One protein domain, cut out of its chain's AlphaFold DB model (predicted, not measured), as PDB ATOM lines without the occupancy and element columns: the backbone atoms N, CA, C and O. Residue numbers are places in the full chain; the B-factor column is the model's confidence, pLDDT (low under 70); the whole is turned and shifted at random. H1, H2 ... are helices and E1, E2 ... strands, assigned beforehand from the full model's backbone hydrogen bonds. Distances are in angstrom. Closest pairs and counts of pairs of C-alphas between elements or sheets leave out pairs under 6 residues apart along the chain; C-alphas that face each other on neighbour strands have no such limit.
ATOM      1  N   TYR A  81     102.238 112.672 156.888       90.94
ATOM      2  CA  TYR A  81     101.724 111.359 156.497       90.94
ATOM      3  C   TYR A  81     101.556 110.473 157.733       90.94
ATOM      4  O   TYR A  81     102.249 110.661 158.729       90.94
ATOM      5  N   LEU A  82     100.675 109.472 157.670       92.50
ATOM      6  CA  LEU A  82     100.544 108.500 158.757       92.50
ATOM      7  C   LEU A  82     101.739 107.536 158.752       92.50
ATOM      8  O   LEU A  82     101.971 106.821 157.775       92.50
ATOM      9  N   ALA A  83     102.521 107.517 159.833       85.19
ATOM     10  CA  ALA A  83     103.787 106.779 159.872       85.19
ATOM     11  C   ALA A  83     103.602 105.252 159.956       85.19
ATOM     12  O   ALA A  83     104.444 104.502 159.455       85.19
ATOM     13  N   SER A  84     102.496 104.805 160.552       82.62
ATOM     14  CA  SER A  84     102.241 103.405 160.925       82.62
ATOM     15  C   SER A  84     101.475 102.595 159.870       82.62
ATOM     16  O   SER A  84     101.285 101.390 160.034       82.62
ATOM     17  N   VAL A  85     101.062 103.215 158.758       88.44
ATOM     18  CA  VAL A  85     100.249 102.578 157.707       88.44
ATOM     19  C   VAL A  85     100.781 102.831 156.299       88.44
ATOM     20  O   VAL A  85     101.553 103.754 156.049       88.44
ATOM     21  N   MET A  86     100.392 101.959 155.377       87.94
ATOM     22  CA  MET A  86     100.686 102.029 153.948       87.94
ATOM     23  C   MET A  86      99.435 101.634 153.139       87.94
ATOM     24  O   MET A  86      98.549 100.980 153.703       87.94
ATOM     25  N   PRO A  87      99.324 102.017 151.852       85.50
ATOM     26  CA  PRO A  87      98.191 101.597 151.034       85.50
ATOM     27  C   PRO A  87      98.116 100.067 150.952       85.50
ATOM     28  O   PRO A  87      99.137  99.380 150.998       85.50
ATOM     29  N   VAL A  88      96.891  99.538 150.867       77.38
ATOM     30  CA  VAL A  88      96.641  98.090 150.705       77.38
ATOM     31  C   VAL A  88      97.156  97.603 149.348       77.38
ATOM     32  O   VAL A  88      97.683  96.498 149.237       77.38
ATOM     33  N   GLU A  89      97.029  98.455 148.333       81.00
ATOM     34  CA  GLU A  89      97.531  98.241 146.979       81.00
ATOM     35  C   GLU A  89      98.727  99.170 146.693       81.00
ATOM     36  O   GLU A  89      99.400  99.640 147.611       81.00
ATOM     37  N   ALA A  90      99.033  99.433 145.419       73.88
ATOM     38  CA  ALA A  90     100.143 100.308 145.038       73.88
ATOM     39  C   ALA A  90      99.920 101.783 145.433       73.88
ATOM     40  O   ALA A  90     100.887 102.491 145.715       73.88
ATOM     41  N   GLU A  91      98.664 102.239 145.476       83.81
ATOM     42  CA  GLU A  91      98.280 103.626 145.762       83.81
ATOM     43  C   GLU A  91      97.137 103.700 146.787       83.81
ATOM     44  O   GLU A  91      96.437 102.717 147.044       83.81
ATOM     45  N   TRP A  92      96.960 104.871 147.407       89.75
ATOM     46  CA  TRP A  92      95.865 105.105 148.348       89.75
ATOM     47  C   TRP A  92      94.525 105.177 147.618       89.75
ATOM     48  O   TRP A  92      94.371 105.943 146.669       89.75
ATOM     49  N   SER A  93      93.539 104.416 148.098       91.38
ATOM     50  CA  SER A  93      92.185 104.477 147.551       91.38
ATOM     51  C   SER A  93      91.465 105.759 147.988       91.38
ATOM     52  O   SER A  93      91.709 106.281 149.080       91.38
ATOM     53  N   VAL A  94      90.513 106.228 147.173       92.25
ATOM     54  CA  VAL A  94      89.628 107.355 147.529       92.25
ATOM     55  C   VAL A  94      88.877 107.066 148.834       92.25
ATOM     56  O   VAL A  94      88.757 107.944 149.684       92.25
ATOM     57  N   ASN A  95      88.454 105.815 149.047       93.56
ATOM     58  CA  ASN A  95      87.773 105.396 150.274       93.56
ATOM     59  C   ASN A  95      88.664 105.537 151.515       93.56
ATOM     60  O   ASN A  95      88.178 105.952 152.563       93.56
ATOM     61  N   SER A  96      89.961 105.237 151.399       92.69
ATOM     62  CA  SER A  96      90.927 105.425 152.488       92.69
ATOM     63  C   SER A  96      91.044 106.905 152.869       92.69
ATOM     64  O   SER A  96      91.051 107.236 154.053       92.69
ATOM     65  N   GLY A  97      91.097 107.794 151.870       92.50
ATOM     66  CA  GLY A  97      91.133 109.243 152.076       92.50
ATOM     67  C   GLY A  97      89.848 109.790 152.700       92.50
ATOM     68  O   GLY A  97      89.913 110.527 153.680       92.50
ATOM     69  N   ASN A  98      88.685 109.374 152.189       93.00
ATOM     70  CA  ASN A  98      87.381 109.782 152.719       93.00
ATOM     71  C   ASN A  98      87.192 109.328 154.168       93.00
ATOM     72  O   ASN A  98      86.771 110.122 154.998       93.00
ATOM     73  N   PHE A  99      87.552 108.084 154.489       94.62
ATOM     74  CA  PHE A  99      87.462 107.580 155.857       94.62
ATOM     75  C   PHE A  99      88.357 108.369 156.815       94.62
ATOM     76  O   PHE A  99      87.918 108.731 157.902       94.62
ATOM     77  N   LEU A 100      89.599 108.662 156.411       94.81
ATOM     78  CA  LEU A 100      90.505 109.496 157.202       94.81
ATOM     79  C   LEU A 100      89.900 110.885 157.448       94.81
ATOM     80  O   LEU A 100      89.904 111.356 158.581       94.81
ATOM     81  N   TRP A 101      89.363 111.516 156.402       92.25
ATOM     82  CA  TRP A 101      88.724 112.828 156.493       92.25
ATOM     83  C   TRP A 101      87.510 112.817 157.426       92.25
ATOM     84  O   TRP A 101      87.421 113.645 158.328       92.25
ATOM     85  N   GLU A 102      86.601 111.858 157.242       92.25
ATOM     86  CA  GLU A 102      85.400 111.703 158.066       92.25
ATOM     87  C   GLU A 102      85.757 111.449 159.530       92.25
ATOM     88  O   GLU A 102      85.174 112.074 160.411       92.25
ATOM     89  N   LYS A 103      86.740 110.584 159.804       89.56
ATOM     90  CA  LYS A 103      87.177 110.302 161.174       89.56
ATOM     91  C   LYS A 103      87.796 111.522 161.840       89.56
ATOM     92  O   LYS A 103      87.335 111.903 162.906       89.56
ATOM     93  N   CYS A 104      88.774 112.163 161.201       90.31
ATOM     94  CA  CYS A 104      89.411 113.354 161.763       90.31
ATOM     95  C   CYS A 104      88.426 114.522 161.936       90.31
ATOM     96  O   CYS A 104      88.594 115.315 162.853       90.31
ATOM     97  N   GLY A 105      87.415 114.636 161.068       87.81
ATOM     98  CA  GLY A 105      86.376 115.664 161.166       87.81
ATOM     99  C   GLY A 105      85.295 115.382 162.216       87.81
ATOM    100  O   GLY A 105      84.574 116.301 162.589       87.81
ATOM    101  N   GLN A 106      85.161 114.134 162.677       87.94
ATOM    102  CA  GLN A 106      84.243 113.745 163.758       87.94
ATOM    103  C   GLN A 106      84.880 113.855 165.148       87.94
ATOM    104  O   GLN A 106      84.156 113.862 166.140       87.94
ATOM    105  N   SER A 107      86.209 113.917 165.226       87.06
ATOM    106  CA  SER A 107      86.941 114.056 166.482       87.06
ATOM    107  C   SER A 107      86.781 115.469 167.051       87.06
ATOM    108  O   SER A 107      87.139 116.447 166.397       87.06
ATOM    109  N   GLU A 108      86.306 115.585 168.292       88.00
ATOM    110  CA  GLU A 108      86.284 116.855 169.032       88.00
ATOM    111  C   GLU A 108      87.701 117.274 169.462       88.00
ATOM    112  O   GLU A 108      88.017 118.462 169.537       88.00
ATOM    113  N   CYS A 109      88.583 116.299 169.715       90.88
ATOM    114  CA  CYS A 109      89.978 116.513 170.071       90.88
ATOM    115  C   CYS A 109      90.896 115.490 169.388       90.88
ATOM    116  O   CYS A 109      90.860 114.294 169.682       90.88
ATOM    117  N   LEU A 110      91.762 115.976 168.493       93.19
ATOM    118  CA  LEU A 110      92.732 115.157 167.770       93.19
ATOM    119  C   LEU A 110      94.163 115.507 168.196       93.19
ATOM    120  O   LEU A 110      94.631 116.632 168.015       93.19
ATOM    121  N   TYR A 111      94.881 114.520 168.721       93.25
ATOM    122  CA  TYR A 111      96.293 114.616 169.063       93.25
ATOM    123  C   TYR A 111      97.162 114.067 167.927       93.25
ATOM    124  O   TYR A 111      96.963 112.947 167.453       93.25
ATOM    125  N   ALA A 112      98.160 114.844 167.505       93.50
ATOM    126  CA  ALA A 112      99.123 114.440 166.486       93.50
ATOM    127  C   ALA A 112     100.509 114.227 167.108       93.50
ATOM    128  O   ALA A 112     101.195 115.178 167.489       93.50
ATOM    129  N   GLN A 113     100.955 112.973 167.175       90.31
ATOM    130  CA  GLN A 113     102.289 112.626 167.654       90.31
ATOM    131  C   GLN A 113     103.265 112.515 166.482       90.31
ATOM    132  O   GLN A 113     103.102 111.669 165.609       90.31
ATOM    133  N   VAL A 114     104.331 113.317 166.478       91.31
ATOM    134  CA  VAL A 114     105.396 113.208 165.468       91.31
ATOM    135  C   VAL A 114     106.296 112.008 165.777       91.31
ATOM    136  O   VAL A 114     106.961 111.979 166.812       91.31
ATOM    137  N   LEU A 115     106.361 111.047 164.853       81.25
ATOM    138  CA  LEU A 115     107.152 109.818 164.970       81.25
ATOM    139  C   LEU A 115     108.427 109.837 164.118       81.25
ATOM    140  O   LEU A 115     109.458 109.306 164.530       81.25
ATOM    141  N   GLU A 116     108.386 110.446 162.933       81.25
ATOM    142  CA  GLU A 116     109.554 110.564 162.053       81.25
ATOM    143  C   GLU A 116     109.541 111.861 161.228       81.25
ATOM    144  O   GLU A 116     108.512 112.515 161.072       81.25
ATOM    145  N   LYS A 117     110.706 112.255 160.699       86.88
ATOM    146  CA  LYS A 117     110.886 113.439 159.844       86.88
ATOM    147  C   LYS A 117     111.586 113.041 158.550       86.88
ATOM    148  O   LYS A 117     112.532 112.253 158.584       86.88
ATOM    149  N   ARG A 118     111.136 113.577 157.415       76.88
ATOM    150  CA  ARG A 118     111.728 113.349 156.084       76.88
ATOM    151  C   ARG A 118     111.750 114.643 155.273       76.88
ATOM    152  O   ARG A 118     110.975 115.540 155.589       76.88
ATOM    153  N   PRO A 119     112.586 114.753 154.226       81.94
ATOM    154  CA  PRO A 119     112.489 115.866 153.287       81.94
ATOM    155  C   PRO A 119     111.077 115.955 152.697       81.94
ATOM    156  O   PRO A 119     110.522 114.936 152.275       81.94
ATOM    157  N   ALA A 120     110.499 117.155 152.692       83.38
ATOM    158  CA  ALA A 120     109.169 117.383 152.137       83.38
ATOM    159  C   ALA A 120     109.127 117.146 150.622       83.38
ATOM    160  O   ALA A 120     110.051 117.511 149.888       83.38
ATOM    161  N   LYS A 121     108.037 116.547 150.134       80.94
ATOM    162  CA  LYS A 121     107.823 116.306 148.702       80.94
ATOM    163  C   LYS A 121     107.053 117.453 148.051       80.94
ATOM    164  O   LYS A 121     107.275 117.757 146.873       80.94
ATOM    165  N   TYR A 122     106.159 118.107 148.783       79.56
ATOM    166  CA  TYR A 122     105.178 119.068 148.284       79.56
ATOM    167  C   TYR A 122     105.390 120.482 148.847       79.56
ATOM    168  O   TYR A 122     105.519 121.421 148.057       79.56
ATOM    169  N   ILE A 123     105.460 120.664 150.166       82.19
ATOM    170  CA  ILE A 123     105.546 121.994 150.795       82.19
ATOM    171  C   ILE A 123     106.438 121.997 152.037       82.19
ATOM    172  O   ILE A 123     106.480 121.036 152.795       82.19
ATOM    173  N   GLY A 124     107.124 123.120 152.258       83.69
ATOM    174  CA  GLY A 124     108.066 123.276 153.364       83.69
ATOM    175  C   GLY A 124     109.368 122.498 153.156       83.69
ATOM    176  O   GLY A 124     109.663 122.020 152.062       83.69
ATOM    177  N   GLU A 125     110.169 122.407 154.216       83.50
ATOM    178  CA  GLU A 125     111.449 121.683 154.203       83.50
ATOM    179  C   GLU A 125     111.306 120.245 154.716       83.50
ATOM    180  O   GLU A 125     112.016 119.338 154.275       83.50
ATOM    181  N   THR A 126     110.371 120.023 155.645       86.31
ATOM    182  CA  THR A 126     110.198 118.755 156.360       86.31
ATOM    183  C   THR A 126     108.764 118.253 156.247       86.31
ATOM    184  O   THR A 126     107.824 118.989 156.526       86.31
ATOM    185  N   SER A 127     108.623 116.980 155.886       90.25
ATOM    186  CA  SER A 127     107.397 116.197 156.001       90.25
ATOM    187  C   SER A 127     107.450 115.343 157.267       90.25
ATOM    188  O   SER A 127     108.448 114.652 157.526       90.25
ATOM    189  N   TYR A 128     106.391 115.398 158.069       91.94
ATOM    190  CA  TYR A 128     106.315 114.725 159.363       91.94
ATOM    191  C   TYR A 128     105.490 113.440 159.260       91.94
ATOM    192  O   TYR A 128     104.328 113.451 158.863       91.94
ATOM    193  N   GLY A 129     106.095 112.316 159.635       89.19
ATOM    194  CA  GLY A 129     105.357 111.081 159.863       89.19
ATOM    195  C   GLY A 129     104.697 111.160 161.229       89.19
ATOM    196  O   GLY A 129     105.406 111.262 162.232       89.19
ATOM    197  N   VAL A 130     103.370 111.129 161.265       94.88
ATOM    198  CA  VAL A 130     102.576 111.316 162.481       94.88
ATOM    199  C   VAL A 130     101.741 110.084 162.813       94.88
ATOM    200  O   VAL A 130     101.391 109.296 161.932       94.88
ATOM    201  N   GLU A 131     101.423 109.934 164.091       92.88
ATOM    202  CA  GLU A 131     100.309 109.128 164.584       92.88
ATOM    203  C   GLU A 131      99.183 110.083 164.979       92.88
ATOM    204  O   GLU A 131      99.436 111.068 165.677       92.88
ATOM    205  N   LEU A 132      97.968 109.817 164.503       95.06
ATOM    206  CA  LEU A 132      96.787 110.603 164.850       95.06
ATOM    207  C   LEU A 132      95.948 109.811 165.845       95.06
ATOM    208  O   LEU A 132      95.598 108.656 165.585       95.06
ATOM    209  N   ILE A 133      95.651 110.445 166.973       92.81
ATOM    210  CA  ILE A 133      94.945 109.850 168.100       92.81
ATOM    211  C   ILE A 133      93.757 110.748 168.416       92.81
ATOM    212  O   ILE A 133      93.933 111.911 168.767       92.81
ATOM    213  N   ASP A 134      92.557 110.214 168.269       93.06
ATOM    214  CA  ASP A 134      91.343 110.863 168.740       93.06
ATOM    215  C   ASP A 134      91.201 110.601 170.243       93.06
ATOM    216  O   ASP A 134      91.095 109.453 170.676       93.06
ATOM    217  N   VAL A 135      91.245 111.677 171.024       92.38
ATOM    218  CA  VAL A 135      91.173 111.664 172.493       92.38
ATOM    219  C   VAL A 135      89.860 112.275 172.994       92.38
ATOM    220  O   VAL A 135      89.761 112.713 174.136       92.38
ATOM    221  N   SER A 136      88.838 112.326 172.134       88.25
ATOM    222  CA  SER A 136      87.527 112.913 172.452       88.25
ATOM    223  C   SER A 136      86.706 112.066 173.431       88.25
ATOM    224  O   SER A 136      85.719 112.543 173.982       88.25
ATOM    225  N   SER A 137      87.068 110.797 173.635       85.50
ATOM    226  CA  SER A 137      86.344 109.860 174.502       85.50
ATOM    227  C   SER A 137      87.217 109.361 175.655       85.50
ATOM    228  O   SER A 137      88.427 109.559 175.650       85.50
ATOM    229  N   ASP A 138      86.627 108.631 176.607       82.94
ATOM    230  CA  ASP A 138      87.360 107.977 177.709       82.94
ATOM    231  C   ASP A 138      88.425 106.964 177.230       82.94
ATOM    232  O   ASP A 138      89.227 106.466 178.025       82.94
ATOM    233  N   THR A 139      88.417 106.619 175.940       80.12
ATOM    234  CA  THR A 139      89.407 105.754 175.303       80.12
ATOM    235  C   THR A 139      90.032 106.425 174.088       80.12
ATOM    236  O   THR A 139      89.321 106.836 173.171       80.12
ATOM    237  N   ASP A 140      91.360 106.434 174.043       89.56
ATOM    238  CA  ASP A 140      92.122 106.920 172.896       89.56
ATOM    239  C   ASP A 140      91.887 106.028 171.664       89.56
ATOM    240  O   ASP A 140      92.090 104.807 171.707       89.56
ATOM    241  N   VAL A 141      91.490 106.636 170.546       88.56
ATOM    242  CA  VAL A 141      91.260 105.947 169.270       88.56
ATOM    243  C   VAL A 141      92.372 106.296 168.286       88.56
ATOM    244  O   VAL A 141      92.491 107.420 167.804       88.56
ATOM    245  N   TYR A 142      93.184 105.301 167.937       89.31
ATOM    246  CA  TYR A 142      94.265 105.448 166.964       89.31
ATOM    247  C   TYR A 142      93.717 105.334 165.540       89.31
ATOM    248  O   TYR A 142      93.268 104.265 165.114       89.31
ATOM    249  N   ILE A 143      93.810 106.416 164.767       93.44
ATOM    250  CA  ILE A 143      93.245 106.481 163.412       93.44
ATOM    251  C   ILE A 143      93.919 105.476 162.466       93.44
ATOM    252  O   ILE A 143      93.270 104.895 161.592       93.44
ATOM    253  N   SER A 144      95.215 105.209 162.657       88.56
ATOM    254  CA  SER A 144      95.941 104.191 161.888       88.56
ATOM    255  C   SER A 144      95.379 102.781 162.105       88.56
ATOM    256  O   SER A 144      95.238 102.018 161.147       88.56
ATOM    257  N   GLN A 145      94.999 102.447 163.340       83.19
ATOM    258  CA  GLN A 145      94.438 101.146 163.692       83.19
ATOM    259  C   GLN A 145      93.018 100.977 163.146       83.19
ATOM    260  O   GLN A 145      92.677  99.894 162.666       83.19
ATOM    261  N   GLU A 146      92.216 102.042 163.154       90.19
ATOM    262  CA  GLU A 146      90.893 102.060 162.523       90.19
ATOM    263  C   GLU A 146      90.998 101.796 161.015       90.19
ATOM    264  O   GLU A 146      90.314 100.913 160.498       90.19
ATOM    265  N   LEU A 147      91.914 102.478 160.316       90.06
ATOM    266  CA  LEU A 147      92.176 102.260 158.887       90.06
ATOM    267  C   LEU A 147      92.601 100.816 158.569       90.06
ATOM    268  O   LEU A 147      92.195 100.261 157.548       90.06
ATOM    269  N   ILE A 148      93.413 100.193 159.429       87.00
ATOM    270  CA  ILE A 148      93.820  98.788 159.264       87.00
ATOM    271  C   ILE A 148      92.632  97.851 159.491       87.00
ATOM    272  O   ILE A 148      92.400  96.930 158.709       87.00
ATOM    273  N   THR A 149      91.875  98.082 160.563       77.38
ATOM    274  CA  THR A 149      90.779  97.199 160.983       77.38
ATOM    275  C   THR A 149      89.626  97.218 159.978       77.38
ATOM    276  O   THR A 149      89.004  96.185 159.739       77.38
ATOM    277  N   THR A 150      89.387  98.358 159.324       86.62
ATOM    278  CA  THR A 150      88.412  98.484 158.229       86.62
ATOM    279  C   THR A 150      88.935  97.982 156.879       86.62
ATOM    280  O   THR A 150      88.187  97.971 155.902       86.62
ATOM    281  N   GLY A 151      90.195  97.537 156.805       86.00
ATOM    282  CA  GLY A 151      90.820  97.052 155.574       86.00
ATOM    283  C   GLY A 151      91.119  98.155 154.554       86.00
ATOM    284  O   GLY A 151      91.304  97.857 153.377       86.00
ATOM    285  N   LEU A 152      91.159  99.419 154.985       91.25
ATOM    286  CA  LEU A 152      91.455 100.588 154.151       91.25
ATOM    287  C   LEU A 152      92.948 100.944 154.120       91.25
ATOM    288  O   LEU A 152      93.367 101.766 153.300       91.25
ATOM    289  N   ALA A 153      93.751 100.326 154.988       90.12
ATOM    290  CA  ALA A 153      95.204 100.412 154.994       90.12
ATOM    291  C   ALA A 153      95.846  99.087 155.427       90.12
ATOM    292  O   ALA A 153      95.242  98.277 156.129       90.12
ATOM    293  N   ALA A 154      97.103  98.882 155.043       78.75
ATOM    294  CA  ALA A 154      97.948  97.836 155.601       78.75
ATOM    295  C   ALA A 154      98.890  98.436 156.652       78.75
ATOM    296  O   ALA A 154      99.346  99.574 156.521       78.75
ATOM    297  N   ALA A 155      99.222  97.661 157.687       74.00
ATOM    298  CA  ALA A 155     100.220  98.075 158.666       74.00
ATOM    299  C   ALA A 155     101.574  98.274 157.973       74.00
ATOM    300  O   ALA A 155     102.096  97.370 157.309       74.00
ATOM    301  N   ARG A 156     102.169  99.454 158.142       69.56
ATOM    302  CA  ARG A 156     103.511  99.716 157.645       69.56
ATOM    303  C   ARG A 156     104.496  98.975 158.531       69.56
ATOM    304  O   ARG A 156     104.550  99.179 159.740       69.56
ATOM    305  N   LYS A 157     105.306  98.112 157.921       58.00
ATOM    306  CA  LYS A 157     106.392  97.424 158.623       58.00
ATOM    307  C   LYS A 157     107.371  98.490 159.131       58.00
ATOM    308  O   LYS A 157     108.048  99.122 158.319       58.00
TER     309      LYS A 157
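This is residues 81 to 157 of the 691 residues of the protein "Tudor domain-containing protein" of Bugula neritina (UniProt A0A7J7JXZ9). Picture a long two-stranded hairpin, E1 and E2, lying along the longest axis, with two helices, H1 and H2, packed together beside the end where E1 begins and E2 ends. The unnamed residues 81 to 93 begin beside E2, run away from the hairpin and lead to H1, and the last stretch pairs with them at residues 154 to 155. The printed part has 77 residues, with two named helices and two named strands in the order H1, E1, E2, H2; the sheet's order is E1 - E2, antiparallel, and the class is mixed, helices and strands. The whole is compact, with a radius of gyration of the C-alphas of 12.7 A and spans of 36 by 26 by 22 A.

Begin at residues 81 to 82, which pair in parallel with residues 129 to 130 of E2, residues 126 to 134; farther on, residues 85 to 86 pair antiparallel with residues 154 to 155. Next comes H1, residues 94 to 106; its closest C-alpha pair with E2 is Cys 104 and Asp 134, 7.7 A. A tight link leads to E1, residues 110 to 119, which bends by 68 degrees at residue 116. E1 and E2 form a hairpin, antiparallel at 158 degrees; look for N 111 and O 133 at 2.8 A and N 127 and O 118 at 2.8 A, both within hydrogen-bond range. After a short link comes H2, residues 143 to 149; its closest C-alpha pair with E2 is Leu 132 and Ile 143, 5.6 A. H1 and H2 touch, closest at the C-alphas of Ser 96 and Leu 147, 7.2 A, at a steep tilt of 49 degrees, opposite ways. E1 and H2 are apart. In H1 and H2 every O i to N i+4 pair is within hydrogen-bond range.

Find C-alpha 94 at (89.628, 107.355, 147.529); from there H1 runs 18.3 A to residue 106. E1 starts at C-alpha 110, (92.732, 115.157, 167.770), and covers 24.5 A to residue 119. E2 returns over 23.9 A from residue 126 to residue 134. H2, 9.9 A long, starts at residue 143 and ends at C-alpha 149, (90.779, 97.199, 160.983).

Look to the C-alphas of Lys 121 and Asp 138 for the two farthest apart, 36.5 A. The printed part has no cut, and no link between its named elements is long. The mean pLDDT of the printed part is 87.0, and the model's confidence is low, under 70, at residues 156 to 157.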